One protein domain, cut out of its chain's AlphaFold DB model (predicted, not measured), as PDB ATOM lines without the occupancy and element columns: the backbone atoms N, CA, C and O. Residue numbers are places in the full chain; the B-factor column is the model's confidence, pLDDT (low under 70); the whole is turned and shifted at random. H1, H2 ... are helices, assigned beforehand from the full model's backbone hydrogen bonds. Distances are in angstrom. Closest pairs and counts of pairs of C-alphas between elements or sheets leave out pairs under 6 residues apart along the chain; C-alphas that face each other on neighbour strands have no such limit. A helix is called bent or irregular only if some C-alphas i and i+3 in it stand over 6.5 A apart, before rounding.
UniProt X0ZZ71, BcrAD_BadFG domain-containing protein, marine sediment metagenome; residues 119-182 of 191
ATOM      1  N   TYR A 119      33.653 -10.070 -34.995       88.88
ATOM      2  CA  TYR A 119      33.770  -9.231 -33.801       88.88
ATOM      3  C   TYR A 119      34.657  -9.872 -32.733       88.88
ATOM      4  O   TYR A 119      35.466  -9.179 -32.127       88.88
ATOM      5  N   PHE A 120      34.558 -11.188 -32.532       89.12
ATOM      6  CA  PHE A 120      35.430 -11.918 -31.610       89.12
ATOM      7  C   PHE A 120      36.901 -11.886 -32.058       89.12
ATOM      8  O   PHE A 120      37.810 -11.676 -31.249       89.12
ATOM      9  N   LEU A 121      37.144 -12.042 -33.362       90.62
ATOM     10  CA  LEU A 121      38.492 -11.910 -33.921       90.62
ATOM     11  C   LEU A 121      39.017 -10.479 -33.752       90.62
ATOM     12  O   LEU A 121      40.145 -10.290 -33.302       90.62
ATOM     13  N   GLN A 122      38.181  -9.477 -34.031       92.06
ATOM     14  CA  GLN A 122      38.511  -8.063 -33.861       92.06
ATOM     15  C   GLN A 122      38.814  -7.700 -32.402       92.06
ATOM     16  O   GLN A 122      39.793  -7.001 -32.142       92.06
ATOM     17  N   SER A 123      38.004  -8.154 -31.439       91.06
ATOM     18  CA  SER A 123      38.252  -7.878 -30.018       91.06
ATOM     19  C   SER A 123      39.570  -8.496 -29.564       91.06
ATOM     20  O   SER A 123      40.339  -7.857 -28.851       91.06
ATOM     21  N   THR A 124      39.879  -9.700 -30.050       91.81
ATOM     22  CA  THR A 124      41.142 -10.365 -29.727       91.81
ATOM     23  C   THR A 124      42.348  -9.577 -30.240       91.81
ATOM     24  O   THR A 124      43.312  -9.384 -29.503       91.81
ATOM     25  N   THR A 125      42.328  -9.073 -31.479       93.62
ATOM     26  CA  THR A 125      43.467  -8.275 -31.973       93.62
ATOM     27  C   THR A 125      43.598  -6.952 -31.238       93.62
ATOM     28  O   THR A 125      44.717  -6.511 -30.975       93.62
ATOM     29  N   GLN A 126      42.481  -6.342 -30.835       93.12
ATOM     30  CA  GLN A 126      42.484  -5.138 -30.005       93.12
ATOM     31  C   GLN A 126      43.145  -5.374 -28.641       93.12
ATOM     32  O   GLN A 126      43.934  -4.526 -28.216       93.12
ATOM     33  N   ASP A 127      42.918  -6.527 -28.002       93.81
ATOM     34  CA  ASP A 127      43.601  -6.909 -26.756       93.81
ATOM     35  C   ASP A 127      45.132  -6.953 -26.937       93.81
ATOM     36  O   ASP A 127      45.889  -6.550 -26.049       93.81
ATOM     37  N   PHE A 128      45.599  -7.357 -28.124       94.62
ATOM     38  CA  PHE A 128      47.014  -7.339 -28.513       94.62
ATOM     39  C   PHE A 128      47.499  -6.003 -29.097       94.62
ATOM     40  O   PHE A 128      48.677  -5.878 -29.430       94.62
ATOM     41  N   ARG A 129      46.633  -4.983 -29.185       96.06
ATOM     42  CA  ARG A 129      46.901  -3.673 -29.814       96.06
ATOM     43  C   ARG A 129      47.282  -3.776 -31.295       96.06
ATOM     44  O   ARG A 129      48.069  -2.976 -31.798       96.06
ATOM     45  N   ILE A 130      46.696  -4.747 -31.984       95.75
ATOM     46  CA  ILE A 130      46.881  -5.010 -33.407       95.75
ATOM     47  C   ILE A 130      45.587  -4.610 -34.137       95.75
ATOM     48  O   ILE A 130      44.503  -5.080 -33.772       95.75
ATOM     49  N   PRO A 131      45.655  -3.731 -35.154       94.31
ATOM     50  CA  PRO A 131      44.515  -3.464 -36.030       94.31
ATOM     51  C   PRO A 131      44.006  -4.759 -36.675       94.31
ATOM     52  O   PRO A 131      44.805  -5.584 -37.118       94.31
ATOM     53  N   VAL A 132      42.686  -4.953 -36.741       92.62
ATOM     54  CA  VAL A 132      42.089  -6.189 -37.291       92.62
ATOM     55  C   VAL A 132      42.430  -6.382 -38.772       92.62
ATOM     56  O   VAL A 132      42.499  -7.503 -39.261       92.62
ATOM     57  N   GLU A 133      42.719  -5.296 -39.481       93.69
ATOM     58  CA  GLU A 133      43.196  -5.298 -40.861       93.69
ATOM     59  C   GLU A 133      44.537  -6.029 -41.016       93.69
ATOM     60  O   GLU A 133      44.802  -6.586 -42.075       93.69
ATOM     61  N   HIS A 134      45.348  -6.075 -39.954       95.81
ATOM     62  CA  HIS A 134      46.615  -6.809 -39.903       95.81
ATOM     63  C   HIS A 134      46.464  -8.223 -39.339       95.81
ATOM     64  O   HIS A 134      47.468  -8.897 -39.124       95.81
ATOM     65  N   TYR A 135      45.232  -8.689 -39.090       94.88
ATOM     66  CA  TYR A 135      45.003  -9.997 -38.480       94.88
ATOM     67  C   TYR A 135      45.717 -11.104 -39.252       94.88
ATOM     68  O   TYR A 135      46.492 -11.865 -38.676       94.88
ATOM     69  N   ALA A 136      45.423 -11.202 -40.550       94.94
ATOM     70  CA  ALA A 136      45.924 -12.282 -41.387       94.94
ATOM     71  C   ALA A 136      47.450 -12.231 -41.492       94.94
ATOM     72  O   ALA A 136      48.095 -13.249 -41.269       94.94
ATOM     73  N   ASP A 137      48.009 -11.049 -41.761       96.94
ATOM     74  CA  ASP A 137      49.455 -10.852 -41.898       96.94
ATOM     75  C   ASP A 137      50.193 -11.324 -40.643       96.94
ATOM     76  O   ASP A 137      51.088 -12.159 -40.735       96.94
ATOM     77  N   VAL A 138      49.746 -10.876 -39.464       97.19
ATOM     78  CA  VAL A 138      50.338 -11.282 -38.186       97.19
ATOM     79  C   VAL A 138      50.165 -12.781 -37.954       97.19
ATOM     80  O   VAL A 138      51.121 -13.447 -37.577       97.19
ATOM     81  N   ALA A 139      48.977 -13.344 -38.192       96.69
ATOM     82  CA  ALA A 139      48.745 -14.777 -38.009       96.69
ATOM     83  C   ALA A 139      49.656 -15.638 -38.908       96.69
ATOM     84  O   ALA A 139      50.105 -16.700 -38.482       96.69
ATOM     85  N   PHE A 140      49.977 -15.182 -40.123       97.38
ATOM     86  CA  PHE A 140      50.879 -15.894 -41.034       97.38
ATOM     87  C   PHE A 140      52.360 -15.839 -40.629       97.38
ATOM     88  O   PHE A 140      53.145 -16.633 -41.142       97.38
ATOM     89  N   GLU A 141      52.754 -14.970 -39.693       97.44
ATOM     90  CA  GLU A 141      54.111 -14.953 -39.118       97.44
ATOM     91  C   GLU A 141      54.338 -16.064 -38.076       97.44
ATOM     92  O   GLU A 141      55.451 -16.238 -37.575       97.44
ATOM     93  N   ALA A 142      53.292 -16.801 -37.697       97.62
ATOM     94  CA  ALA A 142      53.382 -17.855 -36.700       97.62
ATOM     95  C   ALA A 142      54.150 -19.085 -37.216       97.62
ATOM     96  O   ALA A 142      53.814 -19.666 -38.244       97.62
ATOM     97  N   GLU A 143      55.142 -19.540 -36.448       96.44
ATOM     98  CA  GLU A 143      55.872 -20.792 -36.717       96.44
ATOM     99  C   GLU A 143      55.200 -22.014 -36.064       96.44
ATOM    100  O   GLU A 143      55.446 -23.159 -36.444       96.44
ATOM    101  N   ALA A 144      54.339 -21.768 -35.077       96.31
ATOM    102  CA  ALA A 144      53.532 -22.752 -34.376       96.31
ATOM    103  C   ALA A 144      52.218 -22.103 -33.923       96.31
ATOM    104  O   ALA A 144      52.094 -20.882 -33.895       96.31
ATOM    105  N   MET A 145      51.232 -22.910 -33.536       96.19
ATOM    106  CA  MET A 145      49.974 -22.400 -32.991       96.19
ATOM    107  C   MET A 145      49.463 -23.296 -31.857       96.19
ATOM    108  O   MET A 145      49.628 -24.520 -31.934       96.19
ATOM    109  N   PRO A 146      48.845 -22.725 -30.808       94.62
ATOM    110  CA  PRO A 146      48.190 -23.513 -29.782       94.62
ATOM    111  C   PRO A 146      46.908 -24.131 -30.341       94.62
ATOM    112  O   PRO A 146      46.255 -23.573 -31.224       94.62
ATOM    113  N   ASN A 147      46.522 -25.279 -29.791       90.62
ATOM    114  CA  ASN A 147      45.256 -25.903 -30.139       90.62
ATOM    115  C   ASN A 147      44.148 -25.367 -29.228       90.62
ATOM    116  O   ASN A 147      44.154 -25.639 -28.026       90.62
ATOM    117  N   PHE A 148      43.209 -24.619 -29.797       87.56
ATOM    118  CA  PHE A 148      42.029 -24.160 -29.075       87.56
ATOM    119  C   PHE A 148      41.044 -25.306 -28.873       87.56
ATOM    120  O   PHE A 148      40.801 -26.106 -29.778       87.56
ATOM    121  N   SER A 149      40.430 -25.368 -27.694       72.38
ATOM    122  CA  SER A 149      39.305 -26.280 -27.500       72.38
ATOM    123  C   SER A 149      38.098 -25.721 -28.258       72.38
ATOM    124  O   SER A 149      37.688 -24.588 -28.006       72.38
ATOM    125  N   TYR A 150      37.516 -26.490 -29.186       68.19
ATOM    126  CA  TYR A 150      36.276 -26.090 -29.861       68.19
ATOM    127  C   TYR A 150      35.205 -25.762 -28.813       68.19
ATOM    128  O   TYR A 150      34.884 -26.600 -27.968       68.19
ATOM    129  N   GLY A 151      34.646 -24.551 -28.841       67.19
ATOM    130  CA  GLY A 151      33.711 -24.151 -27.796       67.19
ATOM    131  C   GLY A 151      33.223 -22.710 -27.871       67.19
ATOM    132  O   GLY A 151      33.567 -21.946 -28.764       67.19
ATOM    133  N   CYS A 152      32.376 -22.355 -26.903       79.00
ATOM    134  CA  CYS A 152      31.837 -21.009 -26.719       79.00
ATOM    135  C   CYS A 152      32.955 -19.955 -26.603       79.00
ATOM    136  O   CYS A 152      33.994 -20.214 -25.994       79.00
ATOM    137  N   ALA A 153      32.704 -18.738 -27.098       82.56
ATOM    138  CA  ALA A 153      33.658 -17.623 -27.074       82.56
ATOM    139  C   ALA A 153      34.231 -17.328 -25.674       82.56
ATOM    140  O   ALA A 153      35.386 -16.937 -25.551       82.56
ATOM    141  N   ILE A 154      33.461 -17.566 -24.606       84.69
ATOM    142  CA  ILE A 154      33.917 -17.395 -23.214       84.69
ATOM    143  C   ILE A 154      35.073 -18.355 -22.883       84.69
ATOM    144  O   ILE A 154      36.047 -17.970 -22.232       84.69
ATOM    145  N   PHE A 155      34.981 -19.605 -23.341       85.94
ATOM    146  CA  PHE A 155      36.045 -20.589 -23.148       85.94
ATOM    147  C   PHE A 155      37.250 -20.267 -24.020       85.94
ATOM    148  O   PHE A 155      38.366 -20.295 -23.518       85.94
ATOM    149  N   MET A 156      37.028 -19.838 -25.264       88.69
ATOM    150  CA  MET A 156      38.121 -19.390 -26.128       88.69
ATOM    151  C   MET A 156      38.872 -18.194 -25.526       88.69
ATOM    152  O   MET A 156      40.097 -18.184 -25.532       88.69
ATOM    153  N   GLN A 157      38.173 -17.227 -24.922       89.56
ATOM    154  CA  GLN A 157      38.825 -16.115 -24.222       89.56
ATOM    155  C   GLN A 157      39.650 -16.596 -23.018       89.56
ATOM    156  O   GLN A 157      40.737 -16.082 -22.752       89.56
ATOM    157  N   SER A 158      39.154 -17.605 -22.298       91.06
ATOM    158  CA  SER A 158      39.889 -18.230 -21.191       91.06
ATOM    159  C   SER A 158      41.152 -18.946 -21.691       91.06
ATOM    160  O   SER A 158      42.212 -18.823 -21.076       91.06
ATOM    161  N   ASP A 159      41.058 -19.635 -22.831       92.62
ATOM    162  CA  ASP A 159      42.179 -20.293 -23.505       92.62
ATOM    163  C   ASP A 159      43.239 -19.278 -23.954       92.62
ATOM    164  O   ASP A 159      44.417 -19.492 -23.678       92.62
ATOM    165  N   ILE A 160      42.844 -18.133 -24.532       94.06
ATOM    166  CA  ILE A 160      43.774 -17.045 -24.898       94.06
ATOM    167  C   ILE A 160      44.618 -16.633 -23.685       94.06
ATOM    168  O   ILE A 160      45.846 -16.610 -23.765       94.06
ATOM    169  N   VAL A 161      43.979 -16.367 -22.540       94.00
ATOM    170  CA  VAL A 161      44.683 -15.961 -21.310       94.00
ATOM    171  C   VAL A 161      45.633 -17.058 -20.821       94.00
ATOM    172  O   VAL A 161      46.745 -16.770 -20.369       94.00
ATOM    173  N   ASN A 162      45.232 -18.326 -20.914       95.25
ATOM    174  CA  ASN A 162      46.087 -19.452 -20.544       95.25
ATOM    175  C   ASN A 162      47.288 -19.596 -21.486       95.25
ATOM    176  O   ASN A 162      48.405 -19.798 -21.009       95.25
ATOM    177  N   PHE A 163      47.096 -19.440 -22.795       96.19
ATOM    178  CA  PHE A 163      48.181 -19.491 -23.771       96.19
ATOM    179  C   PHE A 163      49.162 -18.333 -23.592       96.19
ATOM    180  O   PHE A 163      50.372 -18.557 -23.585       96.19
ATOM    181  N   GLN A 164      48.673 -17.124 -23.305       95.12
ATOM    182  CA  GLN A 164      49.541 -16.002 -22.936       95.12
ATOM    183  C   GLN A 164      50.410 -16.335 -21.712       95.12
ATOM    184  O   GLN A 164      51.612 -16.075 -21.718       95.12
ATOM    185  N   ARG A 165      49.840 -16.965 -20.673       96.50
ATOM    186  CA  ARG A 165      50.596 -17.396 -19.478       96.50
ATOM    187  C   ARG A 165      51.629 -18.483 -19.771       96.50
ATOM    188  O   ARG A 165      52.630 -18.563 -19.067       96.50
ATOM    189  N   GLN A 166      51.385 -19.312 -20.782       96.88
ATOM    190  CA  GLN A 166      52.317 -20.343 -21.247       96.88
ATOM    191  C   GLN A 166      53.417 -19.787 -22.169       96.88
ATOM    192  O   GLN A 166      54.334 -20.524 -22.518       96.88
ATOM    193  N   GLY A 167      53.359 -18.502 -22.534       96.75
ATOM    194  CA  GLY A 167      54.376 -17.837 -23.350       96.75
ATOM    195  C   GLY A 167      54.110 -17.855 -24.855       96.75
ATOM    196  O   GLY A 167      54.995 -17.461 -25.611       96.75
ATOM    197  N   TRP A 168      52.914 -18.267 -25.289       97.81
ATOM    198  CA  TRP A 168      52.515 -18.162 -26.693       97.81
ATOM    199  C   TRP A 168      52.466 -16.700 -27.133       97.81
ATOM    200  O   TRP A 168      51.951 -15.828 -26.421       97.81
ATOM    201  N   LYS A 169      53.001 -16.433 -28.321       97.50
ATOM    202  CA  LYS A 169      53.065 -15.091 -28.897       97.50
ATOM    203  C   LYS A 169      51.728 -14.708 -29.547       97.50
ATOM    204  O   LYS A 169      50.974 -15.593 -29.954       97.50
ATOM    205  N   PRO A 170      51.435 -13.403 -29.709       96.56
ATOM    206  CA  PRO A 170      50.198 -12.942 -30.340       96.56
ATOM    207  C   PRO A 170      49.935 -13.572 -31.711       96.56
ATOM    208  O   PRO A 170      48.835 -14.064 -31.940       96.56
ATOM    209  N   GLN A 171      50.950 -13.643 -32.581       97.69
ATOM    210  CA  GLN A 171      50.820 -14.272 -33.898       97.69
ATOM    211  C   GLN A 171      50.416 -15.745 -33.824       97.69
ATOM    212  O   GLN A 171      49.552 -16.183 -34.576       97.69
ATOM    213  N   GLU A 172      50.979 -16.496 -32.876       97.62
ATOM    214  CA  GLU A 172      50.702 -17.924 -32.705       97.62
ATOM    215  C   GLU A 172      49.274 -18.134 -32.193       97.62
ATOM    216  O   GLU A 172      48.545 -18.983 -32.701       97.62
ATOM    217  N   ILE A 173      48.836 -17.311 -31.235       95.94
ATOM    218  CA  ILE A 173      47.459 -17.308 -30.722       95.94
ATOM    219  C   ILE A 173      46.470 -16.975 -31.847       95.94
ATOM    220  O   ILE A 173      45.461 -17.663 -31.997       95.94
ATOM    221  N   MET A 174      46.758 -15.955 -32.660       94.88
ATOM    222  CA  MET A 174      45.916 -15.562 -33.794       94.88
ATOM    223  C   MET A 174      45.858 -16.653 -34.870       94.88
ATOM    224  O   MET A 174      44.776 -16.953 -35.370       94.88
ATOM    225  N   ALA A 175      46.975 -17.319 -35.169       95.12
ATOM    226  CA  ALA A 175      46.987 -18.485 -36.051       95.12
ATOM    227  C   ALA A 175      46.111 -19.626 -35.503       95.12
ATOM    228  O   ALA A 175      45.303 -20.200 -36.237       95.12
ATOM    229  N   GLY A 176      46.199 -19.900 -34.197       93.44
ATOM    230  CA  GLY A 176      45.367 -20.905 -33.532       93.44
ATOM    231  C   GLY A 176      43.874 -20.588 -33.648       93.44
ATOM    232  O   GLY A 176      43.081 -21.462 -33.994       93.44
ATOM    233  N   LEU A 177      43.491 -19.326 -33.448       90.94
ATOM    234  CA  LEU A 177      42.109 -18.868 -33.606       90.94
ATOM    235  C   LEU A 177      41.617 -18.959 -35.054       90.94
ATOM    236  O   LEU A 177      40.514 -19.448 -35.282       90.94
ATOM    237  N   ALA A 178      42.432 -18.546 -36.028       89.56
ATOM    238  CA  ALA A 178      42.103 -18.652 -37.451       89.56
ATOM    239  C   ALA A 178      41.905 -20.105 -37.907       89.56
ATOM    240  O   ALA A 178      41.116 -20.373 -38.812       89.56
ATOM    241  N   SER A 179      42.604 -21.048 -37.270       87.19
ATOM    242  CA  SER A 179      42.466 -22.479 -37.550       87.19
ATOM    243  C   SER A 179      41.189 -23.106 -36.981       87.19
ATOM    244  O   SER A 179      40.837 -24.223 -37.360       87.19
ATOM    245  N   CYS A 180      40.485 -22.407 -36.087       80.94
ATOM    246  CA  CYS A 180      39.255 -22.883 -35.473       80.94
ATOM    247  C   CYS A 180      38.043 -22.402 -36.292       80.94
ATOM    248  O   CYS A 180      37.604 -21.262 -36.113       80.94
ATOM    249  N   PRO A 181      37.460 -23.232 -37.180       68.06
ATOM    250  CA  PRO A 181      36.261 -22.841 -37.901       68.06
ATOM    251  C   PRO A 181      35.104 -22.576 -36.926       68.06
ATOM    252  O   PRO A 181      34.990 -23.246 -35.893       68.06
ATOM    253  N   PRO A 182      34.194 -21.651 -37.269       68.12
ATOM    254  CA  PRO A 182      32.939 -21.504 -36.551       68.12
ATOM    255  C   PRO A 182      32.184 -22.835 -36.540       68.12
ATOM    256  O   PRO A 182      32.060 -23.485 -37.580       68.12
TER     257      PRO A 182
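This is residues 119 to 182 of the 191 residues of the protein "BcrAD_BadFG domain-containing protein" of marine sediment metagenome (UniProt X0ZZ71). Three helices, H1, H3 and H4, run roughly along one line with their centres in a loose triangle, and H2 crosses H1 and H4 on one side. The long link of residues 141 to 152 goes from H2 to the start of H3. The printed part has 64 residues with four named helices, in the order H1, H2, H3, H4, and no named strand; its class is all helix. It is compact and rounded, with a radius of gyration of the C-alphas of 10.5 A and spans of 24 by 24 by 20 A.

H1, residues 119 to 127, begins at C-alpha 119 at (33.770, -9.231, -33.801). H2 is residues 132 to 140, 13.6 A long; it is irregular, with C-alphas 133 and 136 7.5 A apart. H3, residues 153 to 166, is the longest helix at 19.7 A. H4, residues 170 to 178, ends at C-alpha 178 at (42.103, -18.652, -37.451).

H1 and H2 touch, about perpendicular at 80 degrees; their closest C-alphas, of Gln 122 and Val 132, are 5.3 A apart. H2 and H4 touch, about perpendicular at 85 degrees, with the C-alphas of Ala 139 and Ala 175 closest at 4.5 A. H1 and H4 are close but not clearly touching, opposite ways at a shallow tilt of 7 degrees, and their closest C-alphas, of Leu 121 and Leu 177, are 7.8 A apart. H3 and H4 are close but not clearly touching, the C-alphas of Ile 160 and Ile 173 being closest at 6.9 A; they run opposite ways at a shallow tilt of 32 degrees, only just short of steep. H2 and H3 are apart. Each O i to N i+4 pair is within hydrogen-bond range in H1, H3 and H4, and 3 of 5 are in H2.

The C-alphas farthest apart, of Glu 133 and Gln 166, are 26.3 A apart. The printed part has no cut. The link from H2 to H3 is long; those from H1 to H2 and from H3 to H4 are tight. The mean pLDDT of the printed part is 91.2, with residues 150 to 151 and 181 to 182 under 70.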